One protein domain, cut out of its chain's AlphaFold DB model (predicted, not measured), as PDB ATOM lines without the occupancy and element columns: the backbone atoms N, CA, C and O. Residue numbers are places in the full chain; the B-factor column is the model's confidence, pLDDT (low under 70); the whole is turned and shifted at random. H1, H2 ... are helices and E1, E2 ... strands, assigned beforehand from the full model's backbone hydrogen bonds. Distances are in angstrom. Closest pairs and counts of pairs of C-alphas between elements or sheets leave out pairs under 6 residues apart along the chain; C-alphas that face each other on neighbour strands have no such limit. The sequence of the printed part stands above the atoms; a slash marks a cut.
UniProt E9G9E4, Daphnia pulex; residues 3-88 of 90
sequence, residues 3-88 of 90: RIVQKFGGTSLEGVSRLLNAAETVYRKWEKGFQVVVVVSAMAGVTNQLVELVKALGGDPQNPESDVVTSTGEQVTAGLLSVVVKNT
ATOM      1  N   ARG A   3     175.497 167.650 162.131       97.69
ATOM      2  CA  ARG A   3     175.782 166.321 162.686       97.69
ATOM      3  C   ARG A   3     176.449 166.438 164.048       97.69
ATOM      4  O   ARG A   3     177.409 167.186 164.196       97.69
ATOM      5  N   ILE A   4     175.952 165.679 165.017       98.12
ATOM      6  CA  ILE A   4     176.509 165.598 166.366       98.12
ATOM      7  C   ILE A   4     176.818 164.148 166.726       98.12
ATOM      8  O   ILE A   4     176.166 163.223 166.240       98.12
ATOM      9  N   VAL A   5     177.792 163.970 167.616       98.31
ATOM     10  CA  VAL A   5     178.103 162.684 168.243       98.31
ATOM     11  C   VAL A   5     177.767 162.790 169.724       98.31
ATOM     12  O   VAL A   5     178.227 163.714 170.396       98.31
ATOM     13  N   GLN A   6     176.957 161.870 170.238       98.00
ATOM     14  CA  GLN A   6     176.647 161.770 171.663       98.00
ATOM     15  C   GLN A   6     177.250 160.489 172.225       98.00
ATOM     16  O   GLN A   6     176.920 159.398 171.765       98.00
ATOM     17  N   LYS A   7     178.131 160.624 173.222       98.12
ATOM     18  CA  LYS A   7     178.736 159.485 173.912       98.12
ATOM     19  C   LYS A   7     178.092 159.277 175.276       98.12
ATOM     20  O   LYS A   7     178.074 160.199 176.088       98.12
ATOM     21  N   PHE A   8     177.652 158.054 175.554       98.19
ATOM     22  CA  PHE A   8     177.126 157.643 176.856       98.19
ATOM     23  C   PHE A   8     178.091 156.650 177.518       98.19
ATOM     24  O   PHE A   8     178.525 155.677 176.902       98.19
ATOM     25  N   GLY A   9     178.502 156.932 178.759       97.50
ATOM     26  CA  GLY A   9     179.334 156.020 179.554       97.50
ATOM     27  C   GLY A   9     178.512 154.945 180.260       97.50
ATOM     28  O   GLY A   9     177.291 155.043 180.311       97.50
ATOM     29  N   GLY A  10     179.179 153.949 180.851       95.69
ATOM     30  CA  GLY A  10     178.489 152.826 181.498       95.69
ATOM     31  C   GLY A  10     177.532 153.247 182.617       95.69
ATOM     32  O   GLY A  10     176.420 152.738 182.685       95.69
ATOM     33  N   THR A  11     177.896 154.246 183.426       95.25
ATOM     34  CA  THR A  11     177.014 154.825 184.464       95.25
ATOM     35  C   THR A  11     175.803 155.558 183.882       95.25
ATOM     36  O   THR A  11     174.733 155.595 184.484       95.25
ATOM     37  N   SER A  12     175.930 156.117 182.675       94.62
ATOM     38  CA  SER A  12     174.807 156.705 181.936       94.62
ATOM     39  C   SER A  12     173.862 155.648 181.356       94.62
ATOM     40  O   SER A  12     172.800 156.013 180.865       94.62
ATOM     41  N   LEU A  13     174.247 154.370 181.403       96.31
ATOM     42  CA  LEU A  13     173.554 153.228 180.802       96.31
ATOM     43  C   LEU A  13     173.277 152.130 181.846       96.31
ATOM     44  O   LEU A  13     173.060 150.972 181.503       96.31
ATOM     45  N   GLU A  14     173.313 152.481 183.132       94.19
ATOM     46  CA  GLU A  14     173.103 151.544 184.230       94.19
ATOM     47  C   GLU A  14     171.621 151.158 184.354       94.19
ATOM     48  O   GLU A  14     170.790 151.902 184.882       94.19
ATOM     49  N   GLY A  15     171.294 149.973 183.843       92.94
ATOM     50  CA  GLY A  15     169.943 149.426 183.873       92.94
ATOM     51  C   GLY A  15     168.978 150.073 182.874       92.94
ATOM     52  O   GLY A  15     169.302 151.009 182.137       92.94
ATOM     53  N   VAL A  16     167.753 149.548 182.852       94.56
ATOM     54  CA  VAL A  16     166.736 149.888 181.842       94.56
ATOM     55  C   VAL A  16     166.329 151.360 181.906       94.56
ATOM     56  O   VAL A  16     166.279 152.023 180.873       94.56
ATOM     57  N   SER A  17     166.098 151.911 183.100       95.38
ATOM     58  CA  SER A  17     165.644 153.302 183.253       95.38
ATOM     59  C   SER A  17     166.654 154.316 182.704       95.38
ATOM     60  O   SER A  17     166.273 155.288 182.056       95.38
ATOM     61  N   ARG A  18     167.957 154.091 182.918       96.31
ATOM     62  CA  ARG A  18     169.016 154.956 182.371       96.31
ATOM     63  C   ARG A  18     169.107 154.843 180.853       96.31
ATOM     64  O   ARG A  18     169.293 155.854 180.183       96.31
ATOM     65  N   LEU A  19     168.919 153.639 180.318       95.06
ATOM     66  CA  LEU A  19     168.924 153.385 178.881       95.06
ATOM     67  C   LEU A  19     167.734 154.066 178.176       95.06
ATOM     68  O   LEU A  19     167.923 154.680 177.128       95.06
ATOM     69  N   LEU A  20     166.547 154.062 178.798       95.88
ATOM     70  CA  LEU A  20     165.380 154.836 178.346       95.88
ATOM     71  C   LEU A  20     165.661 156.347 178.344       95.88
ATOM     72  O   LEU A  20     165.421 157.013 177.339       95.88
ATOM     73  N   ASN A  21     166.252 156.882 179.417       96.25
ATOM     74  CA  ASN A  21     166.620 158.304 179.495       96.25
ATOM     75  C   ASN A  21     167.667 158.707 178.437       96.25
ATOM     76  O   ASN A  21     167.623 159.813 177.887       96.25
ATOM     77  N   ALA A  22     168.630 157.826 178.146       96.75
ATOM     78  CA  ALA A  22     169.614 158.050 177.091       96.75
ATOM     79  C   ALA A  22     168.940 158.105 175.710       96.75
ATOM     80  O   ALA A  22     169.214 159.022 174.934       96.75
ATOM     81  N   ALA A  23     168.016 157.182 175.430       96.44
ATOM     82  CA  ALA A  23     167.237 157.176 174.195       96.44
ATOM     83  C   ALA A  23     166.381 158.445 174.038       96.44
ATOM     84  O   ALA A  23     166.419 159.074 172.982       96.44
ATOM     85  N   GLU A  24     165.704 158.886 175.100       96.31
ATOM     86  CA  GLU A  24     164.937 160.137 175.098       96.31
ATOM     87  C   GLU A  24     165.835 161.347 174.786       96.31
ATOM     88  O   GLU A  24     165.488 162.229 173.999       96.31
ATOM     89  N   THR A  25     167.042 161.378 175.357       96.06
ATOM     90  CA  THR A  25     168.018 162.445 175.099       96.06
ATOM     91  C   THR A  25     168.443 162.489 173.629       96.06
ATOM     92  O   THR A  25     168.576 163.579 173.062       96.06
ATOM     93  N   VAL A  26     168.647 161.323 173.010       96.19
ATOM     94  CA  VAL A  26     168.965 161.193 171.580       96.19
ATOM     95  C   VAL A  26     167.788 161.671 170.731       96.19
ATOM     96  O   VAL A  26     167.976 162.499 169.836       96.19
ATOM     97  N   TYR A  27     166.574 161.218 171.050       95.44
ATOM     98  CA  TYR A  27     165.355 161.587 170.332       95.44
ATOM     99  C   TYR A  27     165.121 163.100 170.340       95.44
ATOM    100  O   TYR A  27     164.996 163.711 169.281       95.44
ATOM    101  N   ARG A  28     165.219 163.747 171.508       95.19
ATOM    102  CA  ARG A  28     165.078 165.209 171.645       95.19
ATOM    103  C   ARG A  28     166.088 166.003 170.808       95.19
ATOM    104  O   ARG A  28     165.856 167.176 170.507       95.19
ATOM    105  N   LYS A  29     167.257 165.435 170.480       96.06
ATOM    106  CA  LYS A  29     168.203 166.061 169.540       96.06
ATOM    107  C   LYS A  29     167.793 165.813 168.100       96.06
ATOM    108  O   LYS A  29     167.836 166.744 167.304       96.06
ATOM    109  N   TRP A  30     167.384 164.599 167.772       95.06
ATOM    110  CA  TRP A  30     166.893 164.288 166.439       95.06
ATOM    111  C   TRP A  30     165.672 165.148 166.057       95.06
ATOM    112  O   TRP A  30     165.694 165.770 164.998       95.06
ATOM    113  N   GLU A  31     164.697 165.325 166.958       94.81
ATOM    114  CA  GLU A  31     163.533 166.207 166.748       94.81
ATOM    115  C   GLU A  31     163.910 167.666 166.466       94.81
ATOM    116  O   GLU A  31     163.233 168.367 165.719       94.81
ATOM    117  N   LYS A  32     165.034 168.137 167.016       96.38
ATOM    118  CA  LYS A  32     165.565 169.484 166.753       96.38
ATOM    119  C   LYS A  32     166.262 169.604 165.388       96.38
ATOM    120  O   LYS A  32     166.881 170.630 165.113       96.38
ATOM    121  N   GLY A  33     166.201 168.571 164.545       96.88
ATOM    122  CA  GLY A  33     166.758 168.554 163.190       96.88
ATOM    123  C   GLY A  33     168.248 168.204 163.111       96.88
ATOM    124  O   GLY A  33     168.881 168.441 162.075       96.88
ATOM    125  N   PHE A  34     168.836 167.662 164.183       98.06
ATOM    126  CA  PHE A  34     170.221 167.183 164.170       98.06
ATOM    127  C   PHE A  34     170.320 165.771 163.572       98.06
ATOM    128  O   PHE A  34     169.482 164.911 163.827       98.06
ATOM    129  N   GLN A  35     171.408 165.495 162.848       97.81
ATOM    130  CA  GLN A  35     171.835 164.118 162.578       97.81
ATOM    131  C   GLN A  35     172.635 163.619 163.778       97.81
ATOM    132  O   GLN A  35     173.685 164.183 164.087       97.81
ATOM    133  N   VAL A  36     172.154 162.579 164.452       97.56
ATOM    134  CA  VAL A  36     172.764 162.091 165.693       97.56
ATOM    135  C   VAL A  36     173.473 160.767 165.441       97.56
ATOM    136  O   VAL A  36     172.860 159.809 164.978       97.56
ATOM    137  N   VAL A  37     174.763 160.712 165.763       98.19
ATOM    138  CA  VAL A  37     175.520 159.465 165.915       98.19
ATOM    139  C   VAL A  37     175.665 159.200 167.406       98.19
ATOM    140  O   VAL A  37     176.030 160.103 168.162       98.19
ATOM    141  N   VAL A  38     175.386 157.974 167.838       98.12
ATOM    142  CA  VAL A  38     175.474 157.595 169.247       98.12
ATOM    143  C   VAL A  38     176.622 156.618 169.447       98.12
ATOM    144  O   VAL A  38     176.739 155.640 168.715       98.12
ATOM    145  N   VAL A  39     177.458 156.891 170.446       98.44
ATOM    146  CA  VAL A  39     178.533 156.006 170.899       98.44
ATOM    147  C   VAL A  39     178.212 155.573 172.323       98.44
ATOM    148  O   VAL A  39     177.927 156.406 173.186       98.44
ATOM    149  N   VAL A  40     178.260 154.275 172.585       98.31
ATOM    150  CA  VAL A  40     177.975 153.709 173.906       98.31
ATOM    151  C   VAL A  40     179.175 152.920 174.400       98.31
ATOM    152  O   VAL A  40     179.861 152.273 173.619       98.31
ATOM    153  N   SER A  41     179.428 152.989 175.703       98.25
ATOM    154  CA  SER A  41     180.232 151.977 176.392       98.25
ATOM    155  C   SER A  41     179.350 150.778 176.756       98.25
ATOM    156  O   SER A  41     178.125 150.861 176.660       98.25
ATOM    157  N   ALA A  42     179.950 149.695 177.246       98.00
ATOM    158  CA  ALA A  42     179.195 148.655 177.933       98.00
ATOM    159  C   ALA A  42     178.451 149.239 179.151       98.00
ATOM    160  O   ALA A  42     178.890 150.235 179.744       98.00
ATOM    161  N   MET A  43     177.335 148.616 179.539       97.31
ATOM    162  CA  MET A  43     176.608 148.972 180.764       97.31
ATOM    163  C   MET A  43     177.526 148.906 181.998       97.31
ATOM    164  O   MET A  43     178.518 148.172 182.017       97.31
ATOM    165  N   ALA A  44     177.211 149.695 183.032       97.31
ATOM    166  CA  ALA A  44     178.026 149.797 184.243       97.31
ATOM    167  C   ALA A  44     178.432 148.418 184.802       97.31
ATOM    168  O   ALA A  44     177.605 147.526 184.959       97.31
ATOM    169  N   GLY A  45     179.728 148.249 185.082       96.56
ATOM    170  CA  GLY A  45     180.295 147.015 185.634       96.56
ATOM    171  C   GLY A  45     180.540 145.885 184.627       96.56
ATOM    172  O   GLY A  45     181.382 145.033 184.903       96.56
ATOM    173  N   VAL A  46     179.907 145.894 183.449       97.81
ATOM    174  CA  VAL A  46     179.996 144.784 182.481       97.81
ATOM    175  C   VAL A  46     181.414 144.600 181.943       97.81
ATOM    176  O   VAL A  46     181.912 143.480 181.917       97.81
ATOM    177  N   THR A  47     182.114 145.680 181.580       97.50
ATOM    178  CA  THR A  47     183.514 145.574 181.125       97.50
ATOM    179  C   THR A  47     184.399 144.932 182.192       97.50
ATOM    180  O   THR A  47     185.190 144.053 181.871       97.50
ATOM    181  N   ASN A  48     184.227 145.307 183.464       97.88
ATOM    182  CA  ASN A  48     184.999 144.717 184.557       97.88
ATOM    183  C   ASN A  48     184.696 143.221 184.695       97.88
ATOM    184  O   ASN A  48     185.621 142.429 184.804       97.88
ATOM    185  N   GLN A  49     183.422 142.819 184.629       98.25
ATOM    186  CA  GLN A  49     183.032 141.405 184.678       98.25
ATOM    187  C   GLN A  49     183.680 140.590 183.551       98.25
ATOM    188  O   GLN A  49     184.218 139.514 183.797       98.25
ATOM    189  N   LEU A  50     183.666 141.116 182.325       98.25
ATOM    190  CA  LEU A  50     184.270 140.474 181.157       98.25
ATOM    191  C   LEU A  50     185.797 140.358 181.289       98.25
ATOM    192  O   LEU A  50     186.359 139.298 181.021       98.25
ATOM    193  N   VAL A  51     186.461 141.415 181.761       98.12
ATOM    194  CA  VAL A  51     187.907 141.414 182.030       98.12
ATOM    195  C   VAL A  51     188.276 140.396 183.110       98.12
ATOM    196  O   VAL A  51     189.275 139.694 182.973       98.12
ATOM    197  N   GLU A  52     187.480 140.274 184.172       98.38
ATOM    198  CA  GLU A  52     187.735 139.279 185.218       98.38
ATOM    199  C   GLU A  52     187.558 137.843 184.705       98.38
ATOM    200  O   GLU A  52     188.336 136.970 185.083       98.38
ATOM    201  N   LEU A  53     186.619 137.587 183.785       98.25
ATOM    202  CA  LEU A  53     186.497 136.277 183.129       98.25
ATOM    203  C   LEU A  53     187.728 135.936 182.283       98.25
ATOM    204  O   LEU A  53     188.230 134.817 182.362       98.25
ATOM    205  N   VAL A  54     188.242 136.898 181.511       98.19
ATOM    206  CA  VAL A  54     189.484 136.728 180.740       98.19
ATOM    207  C   VAL A  54     190.641 136.360 181.669       98.19
ATOM    208  O   VAL A  54     191.324 135.361 181.440       98.19
ATOM    209  N   LYS A  55     190.828 137.121 182.754       98.00
ATOM    210  CA  LYS A  55     191.890 136.863 183.737       98.00
ATOM    211  C   LYS A  55     191.734 135.505 184.417       98.00
ATOM    212  O   LYS A  55     192.725 134.805 184.604       98.00
ATOM    213  N   ALA A  56     190.508 135.115 184.767       98.12
ATOM    214  CA  ALA A  56     190.224 133.829 185.402       98.12
ATOM    215  C   ALA A  56     190.597 132.629 184.514       98.12
ATOM    216  O   ALA A  56     190.887 131.550 185.028       98.12
ATOM    217  N   LEU A  57     190.633 132.824 183.193       97.50
ATOM    218  CA  LEU A  57     191.079 131.832 182.213       97.50
ATOM    219  C   LEU A  57     192.570 131.965 181.850       97.50
ATOM    220  O   LEU A  57     193.039 131.291 180.936       97.50
ATOM    221  N   GLY A  58     193.323 132.813 182.558       96.56
ATOM    222  CA  GLY A  58     194.751 133.041 182.323       96.56
ATOM    223  C   GLY A  58     195.064 133.943 181.125       96.56
ATOM    224  O   GLY A  58     196.208 133.971 180.678       96.56
ATOM    225  N   GLY A  59     194.072 134.662 180.592       96.00
ATOM    226  CA  GLY A  59     194.262 135.610 179.495       96.00
ATOM    227  C   GLY A  59     194.796 136.970 179.956       96.00
ATOM    228  O   GLY A  59     194.545 137.406 181.082       96.00
ATOM    229  N   ASP A  60     195.495 137.668 179.057       96.88
ATOM    230  CA  ASP A  60     195.882 139.073 179.231       96.88
ATOM    231  C   ASP A  60     194.777 139.988 178.665       96.88
ATOM    232  O   ASP A  60     194.467 139.885 177.474       96.88
ATOM    233  N   PRO A  61     194.186 140.903 179.460       92.12
ATOM    234  CA  PRO A  61     193.209 141.882 178.980       92.12
ATOM    235  C   PRO A  61     193.685 142.781 177.830       92.12
ATOM    236  O   PRO A  61     192.853 143.441 177.224       92.12
ATOM    237  N   GLN A  62     194.990 142.835 177.547       93.06
ATOM    238  CA  GLN A  62     195.567 143.615 176.447       93.06
ATOM    239  C   GLN A  62     195.699 142.829 175.132       93.06
ATOM    240  O   GLN A  62     196.127 143.394 174.126       93.06
ATOM    241  N   ASN A  63     195.356 141.536 175.118       95.50
ATOM    242  CA  ASN A  63     195.426 140.720 173.908       95.50
ATOM    243  C   ASN A  63     194.199 140.914 172.998       95.50
ATOM    244  O   ASN A  63     193.098 141.160 173.497       95.50
ATOM    245  N   PRO A  64     194.335 140.701 171.674       97.38
ATOM    246  CA  PRO A  64     193.227 140.838 170.725       97.38
ATOM    247  C   PRO A  64     192.010 139.955 171.037       97.38
ATOM    248  O   PRO A  64     190.871 140.350 170.796       97.38
ATOM    249  N   GLU A  65     192.214 138.761 171.593       97.19
ATOM    250  CA  GLU A  65     191.123 137.874 172.010       97.19
ATOM    251  C   GLU A  65     190.299 138.493 173.146       97.19
ATOM    252  O   GLU A  65     189.080 138.324 173.200       97.19
ATOM    253  N   SER A  66     190.944 139.252 174.031       97.25
ATOM    254  CA  SER A  66     190.287 139.965 175.124       97.25
ATOM    255  C   SER A  66     189.445 141.127 174.606       97.25
ATOM    256  O   SER A  66     188.334 141.310 175.099       97.25
ATOM    257  N   ASP A  67     189.901 141.829 173.562       96.94
ATOM    258  CA  ASP A  67     189.111 142.864 172.877       96.94
ATOM    259  C   ASP A  67     187.829 142.283 172.267       96.94
ATOM    260  O   ASP A  67     186.753 142.890 172.353       96.94
ATOM    261  N   VAL A  68     187.905 141.072 171.696       98.06
ATOM    262  CA  VAL A  68     186.713 140.349 171.227       98.06
ATOM    263  C   VAL A  68     185.744 140.145 172.387       98.06
ATOM    264  O   VAL A  68     184.562 140.440 172.233       98.06
ATOM    265  N   VAL A  69     186.221 139.721 173.560       98.19
ATOM    266  CA  VAL A  69     185.366 139.526 174.740       98.19
ATOM    267  C   VAL A  69     184.777 140.851 175.223       98.19
ATOM    268  O   VAL A  69     183.558 140.958 175.348       98.19
ATOM    269  N   THR A  70     185.586 141.880 175.476       97.25
ATOM    270  CA  THR A  70     185.106 143.148 176.048       97.25
ATOM    271  C   THR A  70     184.186 143.914 175.103       97.25
ATOM    272  O   THR A  70     183.220 144.527 175.568       97.25
ATOM    273  N   SER A  71     184.411 143.829 173.787       98.06
ATOM    274  CA  SER A  71     183.543 144.465 172.787       98.06
ATOM    275  C   SER A  71     182.109 143.925 172.811       98.06
ATOM    276  O   SER A  71     181.174 144.660 172.489       98.06
ATOM    277  N   THR A  72     181.884 142.684 173.266       98.44
ATOM    278  CA  THR A  72     180.526 142.115 173.369       98.44
ATOM    279  C   THR A  72     179.619 142.942 174.281       98.44
ATOM    280  O   THR A  72     178.448 143.137 173.959       98.44
ATOM    281  N   GLY A  73     180.149 143.505 175.373       98.12
ATOM    282  CA  GLY A  73     179.381 144.369 176.272       98.12
ATOM    283  C   GLY A  73     178.917 145.661 175.591       98.12
ATOM    284  O   GLY A  73     177.792 146.124 175.809       98.12
ATOM    285  N   GLU A  74     179.752 146.231 174.724       98.38
ATOM    286  CA  GLU A  74     179.426 147.421 173.932       98.38
ATOM    287  C   GLU A  74     178.410 147.091 172.833       98.38
ATOM    288  O   GLU A  74     177.435 147.825 172.664       98.38
ATOM    289  N   GLN A  75     178.569 145.947 172.156       98.56
ATOM    290  CA  GLN A  75     177.625 145.453 171.146       98.56
ATOM    291  C   GLN A  75     176.230 145.211 171.733       98.56
ATOM    292  O   GLN A  75     175.232 145.662 171.168       98.56
ATOM    293  N   VAL A  76     176.149 144.562 172.901       98.06
ATOM    294  CA  VAL A  76     174.886 144.368 173.630       98.06
ATOM    295  C   VAL A  76     174.238 145.717 173.926       98.06
ATOM    296  O   VAL A  76     173.058 145.915 173.639       98.06
ATOM    297  N   THR A  77     175.008 146.672 174.443       98.19
ATOM    298  CA  THR A  77     174.476 147.986 174.818       98.19
ATOM    299  C   THR A  77     173.983 148.774 173.599       98.19
ATOM    300  O   THR A  77     172.909 149.380 173.648       98.19
ATOM    301  N   ALA A  78     174.710 148.719 172.479       98.25
ATOM    302  CA  ALA A  78     174.311 149.345 171.219       98.25
ATOM    303  C   ALA A  78     173.018 148.731 170.658       98.25
ATOM    304  O   ALA A  78     172.119 149.457 170.217       98.25
ATOM    305  N   GLY A  79     172.894 147.402 170.721       97.75
ATOM    306  CA  GLY A  79     171.684 146.681 170.333       97.75
ATOM    307  C   GLY A  79     170.482 147.068 171.194       97.75
ATOM    308  O   GLY A  79     169.441 147.445 170.657       97.75
ATOM    309  N   LEU A  80     170.636 147.058 172.520       97.00
ATOM    310  CA  LEU A  80     169.571 147.429 173.457       97.00
ATOM    311  C   LEU A  80     169.099 148.872 173.251       97.00
ATOM    312  O   LEU A  80     167.895 149.114 173.172       97.00
ATOM    313  N   LEU A  81     170.023 149.827 173.105       96.62
ATOM    314  CA  LEU A  81     169.655 151.217 172.832       96.62
ATOM    315  C   LEU A  81     168.900 151.345 171.504       96.62
ATOM    316  O   LEU A  81     167.904 152.059 171.431       96.62
ATOM    317  N   SER A  82     169.325 150.611 170.473       95.62
ATOM    318  CA  SER A  82     168.650 150.597 169.170       95.62
ATOM    319  C   SER A  82     167.231 150.028 169.251       95.62
ATOM    320  O   SER A  82     166.333 150.545 168.588       95.62
ATOM    321  N   VAL A  83     167.011 148.990 170.065       95.69
ATOM    322  CA  VAL A  83     165.672 148.436 170.329       95.69
ATOM    323  C   VAL A  83     164.771 149.500 170.952       95.69
ATOM    324  O   VAL A  83     163.653 149.696 170.482       95.69
ATOM    325  N   VAL A  84     165.262 150.221 171.965       94.69
ATOM    326  CA  VAL A  84     164.490 151.286 172.620       94.69
ATOM    327  C   VAL A  84     164.176 152.423 171.650       94.69
ATOM    328  O   VAL A  84     163.016 152.792 171.502       94.69
ATOM    329  N   VAL A  85     165.180 152.935 170.934       91.25
ATOM    330  CA  VAL A  85     164.997 154.035 169.972       91.25
ATOM    331  C   VAL A  85     164.007 153.670 168.858       91.25
ATOM    332  O   VAL A  85     163.291 154.542 168.382       91.25
ATOM    333  N   LYS A  86     163.937 152.399 168.438       88.69
ATOM    334  CA  LYS A  86     162.978 151.952 167.413       88.69
ATOM    335  C   LYS A  86     161.555 151.750 167.931       88.69
ATOM    336  O   LYS A  86     160.617 151.947 167.166       88.69
ATOM    337  N   ASN A  87     161.399 151.297 169.174       86.88
ATOM    338  CA  ASN A  87     160.110 150.824 169.689       86.88
ATOM    339  C   ASN A  87     159.392 151.837 170.586       86.88
ATOM    340  O   ASN A  87     158.207 151.665 170.864       86.88
ATOM    341  N   THR A  88     160.087 152.864 171.067       78.12
ATOM    342  CA  THR A  88     159.507 153.888 171.933       78.12
ATOM    343  C   THR A  88     159.248 155.160 171.136       78.12
ATOM    344  O   THR A  88     160.156 155.709 170.516       78.12
TER     345      THR A  88
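Overview. This is residues 3 to 88 of the 90 residues of a protein of Daphnia pulex (UniProt E9G9E4). An elongated model in which one long helix, H4, runs along most of the length and joins two parts. At one end a pair of parallel strands, E1 and E2, packs with H2, and the later part of H4 packs on E2 and H2; the short H1 lies nearer the middle of the length, between E1 and H2 in the chain, and at the other end H3 folds back along the first part of H4 as a helical hairpin. The printed part has 86 residues with four named helices and two named strands, in the order E1, H1, H2, E2, H3, H4, and its class is mostly helix. It is only just loose, close to compact, with a radius of gyration of the C-alphas of 14.8 A and spans of 49 by 25 by 19 A.

Along the chain. E1, residues 3 to 8, begins with C-alpha 3 at (175.782, 166.321, 162.686) and is 16.7 A long. H1 is residues 10 to 13, and H2, residues 15 to 30, is 23.1 A long. E2, residues 35 to 40, is 16.6 A long, with C-alpha 40 at (177.975, 153.709, 173.906). H3, residues 46 to 56, is 15.3 A long. H4, residues 64 to 87, is 34.6 A long, has a kink of 28 degrees near residue 71 and ends with C-alpha 87 at (160.110, 150.824, 169.689).

Arrangement. E1 and E2 are parallel neighbours at 21 degrees; N 4 and O 35 are 2.9 A apart and N 39 and O 6 are 2.9 A apart, both within hydrogen-bond range. E1, H1, H2 and E2 form a strand-helix-strand unit, two parallel neighbour strands with helices between them in the chain, and its crossover is right-handed. The closest C-alphas of H2 and E2, those of Trp 30 and Val 36, are 6.3 A apart. H1 and H2 touch only at the corner, with the C-alphas of Leu 13 and Leu 19 closest at 5.0 A. H4 touches H2 with its residues 81 to 85 alone, at a steep tilt of 66 degrees, the same way; the C-alphas of Ala 23 and Val 85 are closest at 5.7 A. The closest C-alphas of E2 and H4, those of Val 40 and Ala 78, are 6.3 A apart. H3 and H4 form a helical hairpin and touch at a shallow tilt of 25 degrees, opposite ways, with the C-alphas of Leu 50 and Thr 70 closest at 5.8 A. H2 and H3 are apart. Every O i to N i+4 pair is within hydrogen-bond range in H2 and H3, and 17 of 20 are in H4; H1 is too short for such a pair.

Size, cuts and confidence. The C-alphas farthest apart, those of Lys 32 and Gly 58, are 49.2 A apart. The printed part has no cut and no long link. The mean pLDDT of the printed part is 96.4, and no printed residue is under 70.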